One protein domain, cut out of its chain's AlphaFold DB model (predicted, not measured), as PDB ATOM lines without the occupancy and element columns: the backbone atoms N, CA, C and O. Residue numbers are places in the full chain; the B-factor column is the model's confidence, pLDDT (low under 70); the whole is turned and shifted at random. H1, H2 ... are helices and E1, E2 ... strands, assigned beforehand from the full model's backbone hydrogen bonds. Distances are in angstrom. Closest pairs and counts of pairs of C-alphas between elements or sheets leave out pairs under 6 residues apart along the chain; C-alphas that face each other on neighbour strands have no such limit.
ATOM      1  N   GLY A   5     313.674 433.741 394.480       64.94
ATOM      2  CA  GLY A   5     312.937 434.968 394.728       64.94
ATOM      3  C   GLY A   5     312.278 435.482 393.451       64.94
ATOM      4  O   GLY A   5     312.955 435.677 392.445       64.94
ATOM      5  N   ILE A   6     310.976 435.758 393.497       73.12
ATOM      6  CA  ILE A   6     310.275 436.511 392.453       73.12
ATOM      7  C   ILE A   6     310.077 437.933 392.960       73.12
ATOM      8  O   ILE A   6     309.480 438.147 394.015       73.12
ATOM      9  N   SER A   7     310.557 438.913 392.196       73.69
ATOM     10  CA  SER A   7     310.326 440.332 392.462       73.69
ATOM     11  C   SER A   7     309.560 440.951 391.305       73.69
ATOM     12  O   SER A   7     310.027 440.944 390.169       73.69
ATOM     13  N   VAL A   8     308.393 441.514 391.599       74.81
ATOM     14  CA  VAL A   8     307.616 442.313 390.655       74.81
ATOM     15  C   VAL A   8     307.593 443.738 391.176       74.81
ATOM     16  O   VAL A   8     306.995 444.034 392.211       74.81
ATOM     17  N   THR A   9     308.255 444.637 390.456       72.56
ATOM     18  CA  THR A   9     308.250 446.067 390.769       72.56
ATOM     19  C   THR A   9     307.463 446.808 389.712       72.56
ATOM     20  O   THR A   9     307.778 446.728 388.526       72.56
ATOM     21  N   LYS A  10     306.457 447.569 390.144       69.69
ATOM     22  CA  LYS A  10     305.821 448.554 389.278       69.69
ATOM     23  C   LYS A  10     306.461 449.909 389.534       69.69
ATOM     24  O   LYS A  10     306.310 450.480 390.616       69.69
ATOM     25  N   TYR A  11     307.159 450.403 388.519       63.69
ATOM     26  CA  TYR A  11     307.694 451.754 388.507       63.69
ATOM     27  C   TYR A  11     306.574 452.729 388.160       63.69
ATOM     28  O   TYR A  11     305.893 452.557 387.147       63.69
ATOM     29  N   TYR A  12     306.373 453.739 389.000       63.78
ATOM     30  CA  TYR A  12     305.662 454.937 388.584       63.78
ATOM     31  C   TYR A  12     306.704 455.958 388.139       63.78
ATOM     32  O   TYR A  12     307.775 456.062 388.741       63.78
ATOM     33  N   ASN A  13     306.420 456.663 387.049       60.19
ATOM     34  CA  ASN A  13     307.306 457.702 386.555       60.19
ATOM     35  C   ASN A  13     307.337 458.842 387.588       60.19
ATOM     36  O   ASN A  13     306.303 459.422 387.897       60.19
ATOM     37  N   THR A  14     308.505 459.129 388.162       55.28
ATOM     38  CA  THR A  14     308.666 460.165 389.197       55.28
ATOM     39  C   THR A  14     308.450 461.579 388.668       55.28
ATOM     40  O   THR A  14     308.152 462.470 389.458       55.28
ATOM     41  N   ASP A  15     308.562 461.767 387.350       58.03
ATOM     42  CA  ASP A  15     308.298 463.037 386.663       58.03
ATOM     43  C   ASP A  15     306.842 463.151 386.184       58.03
ATOM     44  O   ASP A  15     306.416 464.187 385.669       58.03
ATOM     45  N   ASP A  16     306.059 462.085 386.357       60.69
ATOM     46  CA  ASP A  16     304.633 462.094 386.091       60.69
ATOM     47  C   ASP A  16     303.909 462.708 387.292       60.69
ATOM     48  O   ASP A  16     303.585 462.043 388.277       60.69
ATOM     49  N   ALA A  17     303.649 464.013 387.192       58.38
ATOM     50  CA  ALA A  17     302.916 464.792 388.188       58.38
ATOM     51  C   ALA A  17     301.495 464.256 388.477       58.38
ATOM     52  O   ALA A  17     300.824 464.770 389.373       58.38
ATOM     53  N   THR A  18     301.018 463.244 387.739       60.81
ATOM     54  CA  THR A  18     299.750 462.559 388.018       60.81
ATOM     55  C   THR A  18     299.855 461.505 389.123       60.81
ATOM     56  O   THR A  18     298.829 461.133 389.699       60.81
ATOM     57  N   VAL A  19     301.061 461.032 389.469       64.81
ATOM     58  CA  VAL A  19     301.245 460.024 390.521       64.81
ATOM     59  C   VAL A  19     301.563 460.702 391.848       64.81
ATOM     60  O   VAL A  19     302.708 460.907 392.237       64.81
ATOM     61  N   ASP A  20     300.500 461.035 392.567       74.75
ATOM     62  CA  ASP A  20     300.581 461.594 393.912       74.75
ATOM     63  C   ASP A  20     301.082 460.550 394.933       74.75
ATOM     64  O   ASP A  20     300.617 459.405 394.971       74.75
ATOM     65  N   ALA A  21     302.005 460.953 395.811       76.88
ATOM     66  CA  ALA A  21     302.590 460.100 396.848       76.88
ATOM     67  C   ALA A  21     301.526 459.504 397.784       76.88
ATOM     68  O   ALA A  21     301.667 458.368 398.252       76.88
ATOM     69  N   LYS A  22     300.427 460.234 398.023       82.69
ATOM     70  CA  LYS A  22     299.286 459.711 398.781       82.69
ATOM     71  C   LYS A  22     298.613 458.551 398.050       82.69
ATOM     72  O   LYS A  22     298.333 457.535 398.674       82.69
ATOM     73  N   SER A  23     298.439 458.646 396.732       83.12
ATOM     74  CA  SER A  23     297.860 457.563 395.924       83.12
ATOM     75  C   SER A  23     298.716 456.292 395.970       83.12
ATOM     76  O   SER A  23     298.184 455.182 396.047       83.12
ATOM     77  N   VAL A  24     300.047 456.433 395.981       82.25
ATOM     78  CA  VAL A  24     300.975 455.299 396.151       82.25
ATOM     79  C   VAL A  24     300.852 454.696 397.555       82.25
ATOM     80  O   VAL A  24     300.795 453.473 397.692       82.25
ATOM     81  N   ALA A  25     300.766 455.528 398.597       84.69
ATOM     82  CA  ALA A  25     300.572 455.078 399.976       84.69
ATOM     83  C   ALA A  25     299.227 454.361 400.185       84.69
ATOM     84  O   ALA A  25     299.195 453.293 400.799       84.69
ATOM     85  N   ASP A  26     298.143 454.891 399.618       88.12
ATOM     86  CA  ASP A  26     296.810 454.290 399.674       88.12
ATOM     87  C   ASP A  26     296.805 452.932 398.963       88.12
ATOM     88  O   ASP A  26     296.304 451.940 399.493       88.12
ATOM     89  N   ARG A  27     297.435 452.848 397.784       88.31
ATOM     90  CA  ARG A  27     297.549 451.580 397.057       88.31
ATOM     91  C   ARG A  27     298.404 450.559 397.809       88.31
ATOM     92  O   ARG A  27     298.058 449.380 397.833       88.31
ATOM     93  N   TYR A  28     299.493 450.998 398.437       90.31
ATOM     94  CA  TYR A  28     300.296 450.156 399.321       90.31
ATOM     95  C   TYR A  28     299.450 449.578 400.465       90.31
ATOM     96  O   TYR A  28     299.469 448.368 400.679       90.31
ATOM     97  N   ALA A  29     298.651 450.409 401.144       91.75
ATOM     98  CA  ALA A  29     297.767 449.955 402.215       91.75
ATOM     99  C   ALA A  29     296.731 448.930 401.720       91.75
ATOM    100  O   ALA A  29     296.543 447.897 402.362       91.75
ATOM    101  N   GLN A  30     296.128 449.164 400.546       92.81
ATOM    102  CA  GLN A  30     295.197 448.219 399.914       92.81
ATOM    103  C   GLN A  30     295.847 446.861 399.635       92.81
ATOM    104  O   GLN A  30     295.235 445.823 399.882       92.81
ATOM    105  N   TYR A  31     297.089 446.842 399.144       93.06
ATOM    106  CA  TYR A  31     297.800 445.583 398.921       93.06
ATOM    107  C   TYR A  31     298.132 444.868 400.225       93.06
ATOM    108  O   TYR A  31     297.945 443.655 400.303       93.06
ATOM    109  N   CYS A  32     298.558 445.591 401.263       93.44
ATOM    110  CA  CYS A  32     298.775 444.990 402.575       93.44
ATOM    111  C   CYS A  32     297.493 444.347 403.120       93.44
ATOM    112  O   CYS A  32     297.526 443.198 403.558       93.44
ATOM    113  N   GLU A  33     296.357 445.041 403.026       95.44
ATOM    114  CA  GLU A  33     295.067 444.502 403.460       95.44
ATOM    115  C   GLU A  33     294.650 443.273 402.636       95.44
ATOM    116  O   GLU A  33     294.160 442.285 403.188       95.44
ATOM    117  N   ALA A  34     294.870 443.302 401.319       95.19
ATOM    118  CA  ALA A  34     294.571 442.175 400.444       95.19
ATOM    119  C   ALA A  34     295.385 440.928 400.821       95.19
ATOM    120  O   ALA A  34     294.821 439.835 400.890       95.19
ATOM    121  N   VAL A  35     296.678 441.086 401.125       93.31
ATOM    122  CA  VAL A  35     297.538 439.989 401.602       93.31
ATOM    123  C   VAL A  35     297.055 439.469 402.954       93.31
ATOM    124  O   VAL A  35     296.867 438.260 403.109       93.31
ATOM    125  N   ASP A  36     296.803 440.364 403.915       94.50
ATOM    126  CA  ASP A  36     296.305 439.997 405.245       94.50
ATOM    127  C   ASP A  36     294.994 439.201 405.150       94.50
ATOM    128  O   ASP A  36     294.815 438.196 405.842       94.50
ATOM    129  N   ARG A  37     294.089 439.606 404.253       96.25
ATOM    130  CA  ARG A  37     292.809 438.931 404.020       96.25
ATOM    131  C   ARG A  37     292.983 437.576 403.337       96.25
ATOM    132  O   ARG A  37     292.407 436.595 403.804       96.25
ATOM    133  N   ALA A  38     293.753 437.519 402.253       94.75
ATOM    134  CA  ALA A  38     293.917 436.312 401.445       94.75
ATOM    135  C   ALA A  38     294.653 435.195 402.202       94.75
ATOM    136  O   ALA A  38     294.306 434.024 402.070       94.75
ATOM    137  N   PHE A  39     295.636 435.554 403.034       92.81
ATOM    138  CA  PHE A  39     296.539 434.597 403.680       92.81
ATOM    139  C   PHE A  39     296.352 434.495 405.199       92.81
ATOM    140  O   PHE A  39     297.184 433.909 405.893       92.81
ATOM    141  N   ARG A  40     295.246 435.016 405.743       92.06
ATOM    142  CA  ARG A  40     294.980 435.087 407.192       92.06
ATOM    143  C   ARG A  40     295.248 433.783 407.959       92.06
ATOM    144  O   ARG A  40     295.746 433.830 409.077       92.06
ATOM    145  N   GLY A  41     294.915 432.624 407.383       93.12
ATOM    146  CA  GLY A  41     295.104 431.308 408.020       93.12
ATOM    147  C   GLY A  41     296.519 430.721 407.895       93.12
ATOM    148  O   GLY A  41     296.875 429.774 408.606       93.12
ATOM    149  N   THR A  42     297.335 431.271 406.997       93.31
ATOM    150  CA  THR A  42     298.680 430.775 406.684       93.31
ATOM    151  C   THR A  42     299.783 431.679 407.216       93.31
ATOM    152  O   THR A  42     300.905 431.200 407.370       93.31
ATOM    153  N   ILE A  43     299.497 432.949 407.519       95.44
ATOM    154  CA  ILE A  43     300.462 433.891 408.099       95.44
ATOM    155  C   ILE A  43     300.846 433.422 409.508       95.44
ATOM    156  O   ILE A  43     300.020 433.372 410.416       95.44
ATOM    157  N   VAL A  44     302.125 433.106 409.697       95.88
ATOM    158  CA  VAL A  44     302.710 432.799 411.012       95.88
ATOM    159  C   VAL A  44     303.257 434.060 411.665       95.88
ATOM    160  O   VAL A  44     303.186 434.209 412.883       95.88
ATOM    161  N   ARG A  45     303.803 434.985 410.869       95.38
ATOM    162  CA  ARG A  45     304.314 436.257 411.381       95.38
ATOM    163  C   ARG A  45     304.125 437.379 410.374       95.38
ATOM    164  O   ARG A  45     304.488 437.224 409.215       95.38
ATOM    165  N   ARG A  46     303.640 438.524 410.853       95.56
ATOM    166  CA  ARG A  46     303.575 439.793 410.120       95.56
ATOM    167  C   ARG A  46     304.526 440.793 410.767       95.56
ATOM    168  O   ARG A  46     304.592 440.863 411.995       95.56
ATOM    169  N   ARG A  47     305.281 441.538 409.967       95.19
ATOM    170  CA  ARG A  47     306.230 442.555 410.432       95.19
ATOM    171  C   ARG A  47     306.082 443.815 409.607       95.19
ATOM    172  O   ARG A  47     306.234 443.782 408.389       95.19
ATOM    173  N   GLU A  48     305.861 444.924 410.288       92.69
ATOM    174  CA  GLU A  48     305.958 446.244 409.680       92.69
ATOM    175  C   GLU A  48     307.415 446.699 409.723       92.69
ATOM    176  O   GLU A  48     308.100 446.570 410.741       92.69
ATOM    177  N   LYS A  49     307.906 447.192 408.592       89.12
ATOM    178  CA  LYS A  49     309.231 447.786 408.434       89.12
ATOM    179  C   LYS A  49     309.062 449.217 407.922       89.12
ATOM    180  O   LYS A  49     308.022 449.544 407.344       89.12
ATOM    181  N   PRO A  50     310.074 450.086 408.075       88.06
ATOM    182  CA  PRO A  50     310.054 451.379 407.409       88.06
ATOM    183  C   PRO A  50     309.788 451.181 405.915       88.06
ATOM    184  O   PRO A  50     310.559 450.506 405.236       88.06
ATOM    185  N   ARG A  51     308.674 451.744 405.427       85.56
ATOM    186  CA  ARG A  51     308.266 451.676 404.016       85.56
ATOM    187  C   ARG A  51     308.040 450.259 403.467       85.56
ATOM    188  O   ARG A  51     308.130 450.069 402.257       85.56
ATOM    189  N   ALA A  52     307.738 449.269 404.308       92.25
ATOM    190  CA  ALA A  52     307.395 447.930 403.834       92.25
ATOM    191  C   ALA A  52     306.625 447.085 404.857       92.25
ATOM    192  O   ALA A  52     306.691 447.326 406.060       92.25
ATOM    193  N   THR A  53     305.962 446.033 404.382       95.56
ATOM    194  CA  THR A  53     305.358 444.989 405.218       95.56
ATOM    195  C   THR A  53     305.832 443.618 404.756       95.56
ATOM    196  O   THR A  53     305.941 443.354 403.563       95.56
ATOM    197  N   GLU A  54     306.143 442.754 405.717       95.81
ATOM    198  CA  GLU A  54     306.617 441.387 405.513       95.81
ATOM    199  C   GLU A  54     305.648 440.394 406.164       95.81
ATOM    200  O   GLU A  54     305.253 440.566 407.322       95.81
ATOM    201  N   TRP A  55     305.334 439.317 405.449       97.00
ATOM    202  CA  TRP A  55     304.562 438.176 405.922       97.00
ATOM    203  C   TRP A  55     305.375 436.900 405.757       97.00
ATOM    204  O   TRP A  55     305.839 436.576 404.669       97.00
ATOM    205  N   ILE A  56     305.516 436.154 406.844       93.50
ATOM    206  CA  ILE A  56     306.114 434.823 406.846       93.50
ATOM    207  C   ILE A  56     304.981 433.819 406.984       93.50
ATOM    208  O   ILE A  56     304.250 433.821 407.980       93.50
ATOM    209  N   MET A  57     304.850 432.964 405.978       92.56
ATOM    210  CA  MET A  57     303.813 431.948 405.890       92.56
ATOM    211  C   MET A  57     304.261 430.646 406.563       92.56
ATOM    212  O   MET A  57     305.449 430.346 406.665       92.56
ATOM    213  N   ARG A  58     303.295 429.818 406.973       89.75
ATOM    214  CA  ARG A  58     303.515 428.515 407.628       89.75
ATOM    215  C   ARG A  58     304.415 427.573 406.833       89.75
ATOM    216  O   ARG A  58     305.144 426.787 407.423       89.75
ATOM    217  N   HIS A  59     304.375 427.669 405.510       83.31
ATOM    218  CA  HIS A  59     305.163 426.835 404.605       83.31
ATOM    219  C   HIS A  59     306.542 427.428 404.274       83.31
ATOM    220  O   HIS A  59     307.175 426.999 403.317       83.31
ATOM    221  N   GLY A  60     307.001 428.425 405.034       83.81
ATOM    222  CA  GLY A  60     308.322 429.033 404.864       83.81
ATOM    223  C   GLY A  60     308.412 430.071 403.744       83.81
ATOM    224  O   GLY A  60     309.474 430.654 403.567       83.81
ATOM    225  N   VAL A  61     307.316 430.335 403.023       88.50
ATOM    226  CA  VAL A  61     307.247 431.416 402.028       88.50
ATOM    227  C   VAL A  61     307.282 432.771 402.734       88.50
ATOM    228  O   VAL A  61     306.509 433.008 403.667       88.50
ATOM    229  N   LEU A  62     308.149 433.665 402.269       91.06
ATOM    230  CA  LEU A  62     308.168 435.075 402.641       91.06
ATOM    231  C   LEU A  62     307.468 435.873 401.542       91.06
ATOM    232  O   LEU A  62     307.833 435.771 400.375       91.06
ATOM    233  N   LEU A  63     306.504 436.699 401.923       92.19
ATOM    234  CA  LEU A  63     305.932 437.716 401.055       92.19
ATOM    235  C   LEU A  63     306.282 439.090 401.612       92.19
ATOM    236  O   LEU A  63     306.241 439.311 402.821       92.19
ATOM    237  N   TRP A  64     306.639 440.018 400.741       92.81
ATOM    238  CA  TRP A  64     307.060 441.354 401.123       92.81
ATOM    239  C   TRP A  64     306.486 442.372 400.150       92.81
ATOM    240  O   TRP A  64     306.593 442.209 398.939       92.81
ATOM    241  N   VAL A  65     305.877 443.426 400.685       92.31
ATOM    242  CA  VAL A  65     305.404 444.567 399.905       92.31
ATOM    243  C   VAL A  65     306.160 445.798 400.375       92.31
ATOM    244  O   VAL A  65     306.090 446.157 401.549       92.31
ATOM    245  N   GLY A  66     306.885 446.443 399.469       88.25
ATOM    246  CA  GLY A  66     307.619 447.680 399.712       88.25
ATOM    247  C   GLY A  66     306.975 448.880 399.040       88.25
ATOM    248  O   GLY A  66     306.442 448.770 397.940       88.25
ATOM    249  N   ASN A  67     307.082 450.033 399.689       83.25
ATOM    250  CA  ASN A  67     306.718 451.343 399.168       83.25
ATOM    251  C   ASN A  67     307.808 452.371 399.520       83.25
ATOM    252  O   ASN A  67     307.647 453.154 400.461       83.25
ATOM    253  N   PRO A  68     308.936 452.404 398.791       71.88
ATOM    254  CA  PRO A  68     309.992 453.388 399.013       71.88
ATOM    255  C   PRO A  68     309.584 454.843 398.702       71.88
ATOM    256  O   PRO A  68     310.388 455.733 398.974       71.88
ATOM    257  N   GLY A  69     308.363 455.112 398.217       69.31
ATOM    258  CA  GLY A  69     307.787 456.459 398.084       69.31
ATOM    259  C   GLY A  69     307.215 456.772 396.700       69.31
ATOM    260  O   GLY A  69     306.278 457.553 396.598       69.31
ATOM    261  N   SER A  70     307.741 456.142 395.650       67.31
ATOM    262  CA  SER A  70     307.307 456.339 394.256       67.31
ATOM    263  C   SER A  70     307.084 455.034 393.499       67.31
ATOM    264  O   SER A  70     306.680 455.052 392.346       67.31
ATOM    265  N   ILE A  71     307.345 453.885 394.121       73.75
ATOM    266  CA  ILE A  71     307.177 452.565 393.512       73.75
ATOM    267  C   ILE A  71     306.545 451.624 394.526       73.75
ATOM    268  O   ILE A  71     306.687 451.825 395.732       73.75
ATOM    269  N   ILE A  72     305.860 450.597 394.031       82.44
ATOM    270  CA  ILE A  72     305.433 449.470 394.858       82.44
ATOM    271  C   ILE A  72     306.139 448.225 394.337       82.44
ATOM    272  O   ILE A  72     306.062 447.910 393.146       82.44
ATOM    273  N   THR A  73     306.797 447.513 395.243       84.06
ATOM    274  CA  THR A  73     307.475 446.252 394.942       84.06
ATOM    275  C   THR A  73     306.817 445.128 395.718       84.06
ATOM    276  O   THR A  73     306.650 445.237 396.930       84.06
ATOM    277  N   LEU A  74     306.479 444.046 395.027       86.88
ATOM    278  CA  LEU A  74     306.118 442.765 395.617       86.88
ATOM    279  C   LEU A  74     307.309 441.820 395.472       86.88
ATOM    280  O   LEU A  74     307.815 441.627 394.372       86.88
ATOM    281  N   TYR A  75     307.731 441.219 396.575       86.12
ATOM    282  CA  TYR A  75     308.780 440.212 396.611       86.12
ATOM    283  C   TYR A  75     308.252 438.940 397.272       86.12
ATOM    284  O   TYR A  75     307.587 439.002 398.308       86.12
ATOM    285  N   ILE A  76     308.538 437.796 396.657       85.69
ATOM    286  CA  ILE A  76     308.160 436.469 397.134       85.69
ATOM    287  C   ILE A  76     309.421 435.623 397.178       85.69
ATOM    288  O   ILE A  76     310.057 435.432 396.150       85.69
ATOM    289  N   ASP A  77     309.748 435.089 398.346       86.06
ATOM    290  CA  ASP A  77     310.829 434.123 398.524       86.06
ATOM    291  C   ASP A  77     310.233 432.783 398.940       86.06
ATOM    292  O   ASP A  77     309.496 432.704 399.928       86.06
ATOM    293  N   SER A  78     310.514 431.728 398.179       81.81
ATOM    294  CA  SER A  78     309.962 430.399 398.438       81.81
ATOM    295  C   SER A  78     311.055 429.338 398.349       81.81
ATOM    296  O   SER A  78     311.441 428.936 397.250       81.81
ATOM    297  N   PRO A  79     311.505 428.795 399.495       74.88
ATOM    298  CA  PRO A  79     312.440 427.671 399.512       74.88
ATOM    299  C   PRO A  79     311.907 426.446 398.754       74.88
ATOM    300  O   PRO A  79     312.675 425.708 398.141       74.88
ATOM    301  N   ARG A  80     310.581 426.244 398.766       72.25
ATOM    302  CA  ARG A  80     309.928 425.134 398.062       72.25
ATOM    303  C   ARG A  80     309.926 425.324 396.545       72.25
ATOM    304  O   ARG A  80     310.061 424.338 395.836       72.25
ATOM    305  N   MET A  81     309.798 426.558 396.050       72.44
ATOM    306  CA  MET A  81     309.929 426.825 394.611       72.44
ATOM    307  C   MET A  81     311.345 426.524 394.122       72.44
ATOM    308  O   MET A  81     311.494 425.954 393.052       72.44
ATOM    309  N   THR A  82     312.375 426.823 394.924       67.75
ATOM    310  CA  THR A  82     313.740 426.384 394.596       67.75
ATOM    311  C   THR A  82     313.836 424.877 394.489       67.75
ATOM    312  O   THR A  82     314.473 424.369 393.578       67.75
ATOM    313  N   GLN A  83     313.242 424.161 395.445       71.19
ATOM    314  CA  GLN A  83     313.312 422.711 395.453       71.19
ATOM    315  C   GLN A  83     312.627 422.123 394.216       71.19
ATOM    316  O   GLN A  83     313.216 421.270 393.568       71.19
ATOM    317  N   LEU A  84     311.434 422.615 393.866       74.44
ATOM    318  CA  LEU A  84     310.717 422.179 392.667       74.44
ATOM    319  C   LEU A  84     311.515 422.454 391.389       74.44
ATOM    320  O   LEU A  84     311.671 421.547 390.585       74.44
ATOM    321  N   LEU A  85     312.099 423.648 391.249       75.06
ATOM    322  CA  LEU A  85     312.930 423.980 390.088       75.06
ATOM    323  C   LEU A  85     314.140 423.037 389.959       75.06
ATOM    324  O   LEU A  85     314.440 422.552 388.874       75.06
ATOM    325  N   LEU A  86     314.815 422.734 391.073       77.75
ATOM    326  CA  LEU A  86     315.941 421.793 391.086       77.75
ATOM    327  C   LEU A  86     315.505 420.357 390.741       77.75
ATOM    328  O   LEU A  86     316.265 419.616 390.122       77.75
ATOM    329  N   GLU A  87     314.305 419.950 391.160       81.44
ATOM    330  CA  GLU A  87     313.722 418.649 390.818       81.44
ATOM    331  C   GLU A  87     313.354 418.577 389.324       81.44
ATOM    332  O   GLU A  87     313.672 417.582 388.675       81.44
ATOM    333  N   GLU A  88     312.758 419.629 388.757       81.31
ATOM    334  CA  GLU A  88     312.449 419.744 387.323       81.31
ATOM    335  C   GLU A  88     313.719 419.704 386.462       81.31
ATOM    336  O   GLU A  88     313.783 418.931 385.505       81.31
ATOM    337  N   GLU A  89     314.759 420.454 386.843       79.25
ATOM    338  CA  GLU A  89     316.082 420.408 386.204       79.25
ATOM    339  C   GLU A  89     316.685 418.999 386.239       79.25
ATOM    340  O   GLU A  89     317.159 418.497 385.219       79.25
ATOM    341  N   ALA A  90     316.633 418.322 387.391       83.38
ATOM    342  CA  ALA A  90     317.149 416.960 387.530       83.38
ATOM    343  C   ALA A  90     316.366 415.930 386.697       83.38
ATOM    344  O   ALA A  90     316.934 414.916 386.285       83.38
ATOM    345  N   MET A  91     315.077 416.178 386.451       84.12
ATOM    346  CA  MET A  91     314.214 415.338 385.619       84.12
ATOM    347  C   MET A  91     314.253 415.709 384.129       84.12
ATOM    348  O   MET A  91     313.640 415.010 383.326       84.12
ATOM    349  N   GLY A  92     314.976 416.767 383.746       82.88
ATOM    350  CA  GLY A  92     315.044 417.246 382.364       82.88
ATOM    351  C   GLY A  92     313.757 417.919 381.876       82.88
ATOM    352  O   GLY A  92     313.527 417.969 380.675       82.88
TER     353      GLY A  92
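This is residues 5 to 92 of the 103 residues of an uncharacterized protein of Schaalia georgiae (UniProt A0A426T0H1). A twisted wall of five antiparallel strands has one long helix, H1, lying over one of its faces and running along the strands, while the other face is bare. At the end of E5 the chain runs straight into a second helix, H2, and residues 83 to 92, of which 83 to 91 belong to H2, stick out from the sheet as a free arm. The printed part has 88 residues, with two named helices and five named strands in the order E1, H1, E2, E3, E4, E5, H2; across the sheet the strands run E1, E5, E4, E3, E2, and the class is mixed, helices and strands. The whole is loose, with a radius of gyration of the C-alphas of 15.6 A, and elongated, spanning 51 by 30 by 20 A; the body without the free arm spans 41 by 24 by 20 A.

The inner strands of the sheet are E5, residues 71 to 78, E4, residues 62 to 66, and E3, residues 52 to 57; the edge strands are E1, residues 5 to 11, and E2, residues 43 to 49. E5 and E4 are antiparallel at 172 degrees and form a hairpin; N 64 and O 75 are 2.8 A apart, within hydrogen-bond range. E4 and E3, also a hairpin, are antiparallel at 168 degrees, with N 55 and O 63 at 2.8 A, within range. E3 and E2, a hairpin too, are antiparallel at 164 degrees, with N 47 and O 54 at 2.8 A. On the other side of E5, E1 is antiparallel to it at 171 degrees, with N 8 and O 74 at 2.8 A. E2, E3, E4 and E5 form a meander, each strand the antiparallel neighbour of the one before. E1 is apart from E2 and from E3, and E2 is apart from E5. H1, residues 21 to 38, is on one face of the sheet, which gives two layers, a helix over a sheet. Its height over the sheet is 9.2 A, it lies over E4 and E3, and on the local plane its line and that of E4 stand at 4 degrees, along the strands. The closest C-alphas of H1 and E4 are those of Cys 32 and Val 65, 7.2 A apart, and those of H1 and E5 are Tyr 28 and Ile 72, 6.8 A apart. H2, residues 79 to 91, is only just on the sheet, with 5 pairs of C-alphas within 10 A: it only grazes it, with residues 79 to 82. H1 and H2 are apart. In H1 and H2 every O i to N i+4 pair is within hydrogen-bond range.

E5, the longest strand, runs 22.9 A from Ile 71 to Ser 78. E4 runs from Leu 62 to Gly 66, E3 from Ala 52 to Met 57, and E2 from Ile 43 to Lys 49. E1 runs 18.7 A from C-alpha 5 at (312.937, 434.968, 394.728) to Tyr 11. H1 begins with C-alpha 21 at (302.590, 460.100, 396.848) and runs 25.7 A to Ala 38. H2 runs 18.7 A from Pro 79 to C-alpha 91 at (314.214, 415.338, 385.619).

The two C-alphas farthest apart, those of Ala 17 and Met 91, are 50.8 A from each other. The printed part has no cut. No link is long: E1 to H1, with 9 residues between, is short, and the other links are tight. The mean pLDDT of the printed part is 82.7. It is under 70 at residue 5, residues 10 to 19, residues 69 to 70 and residue 82.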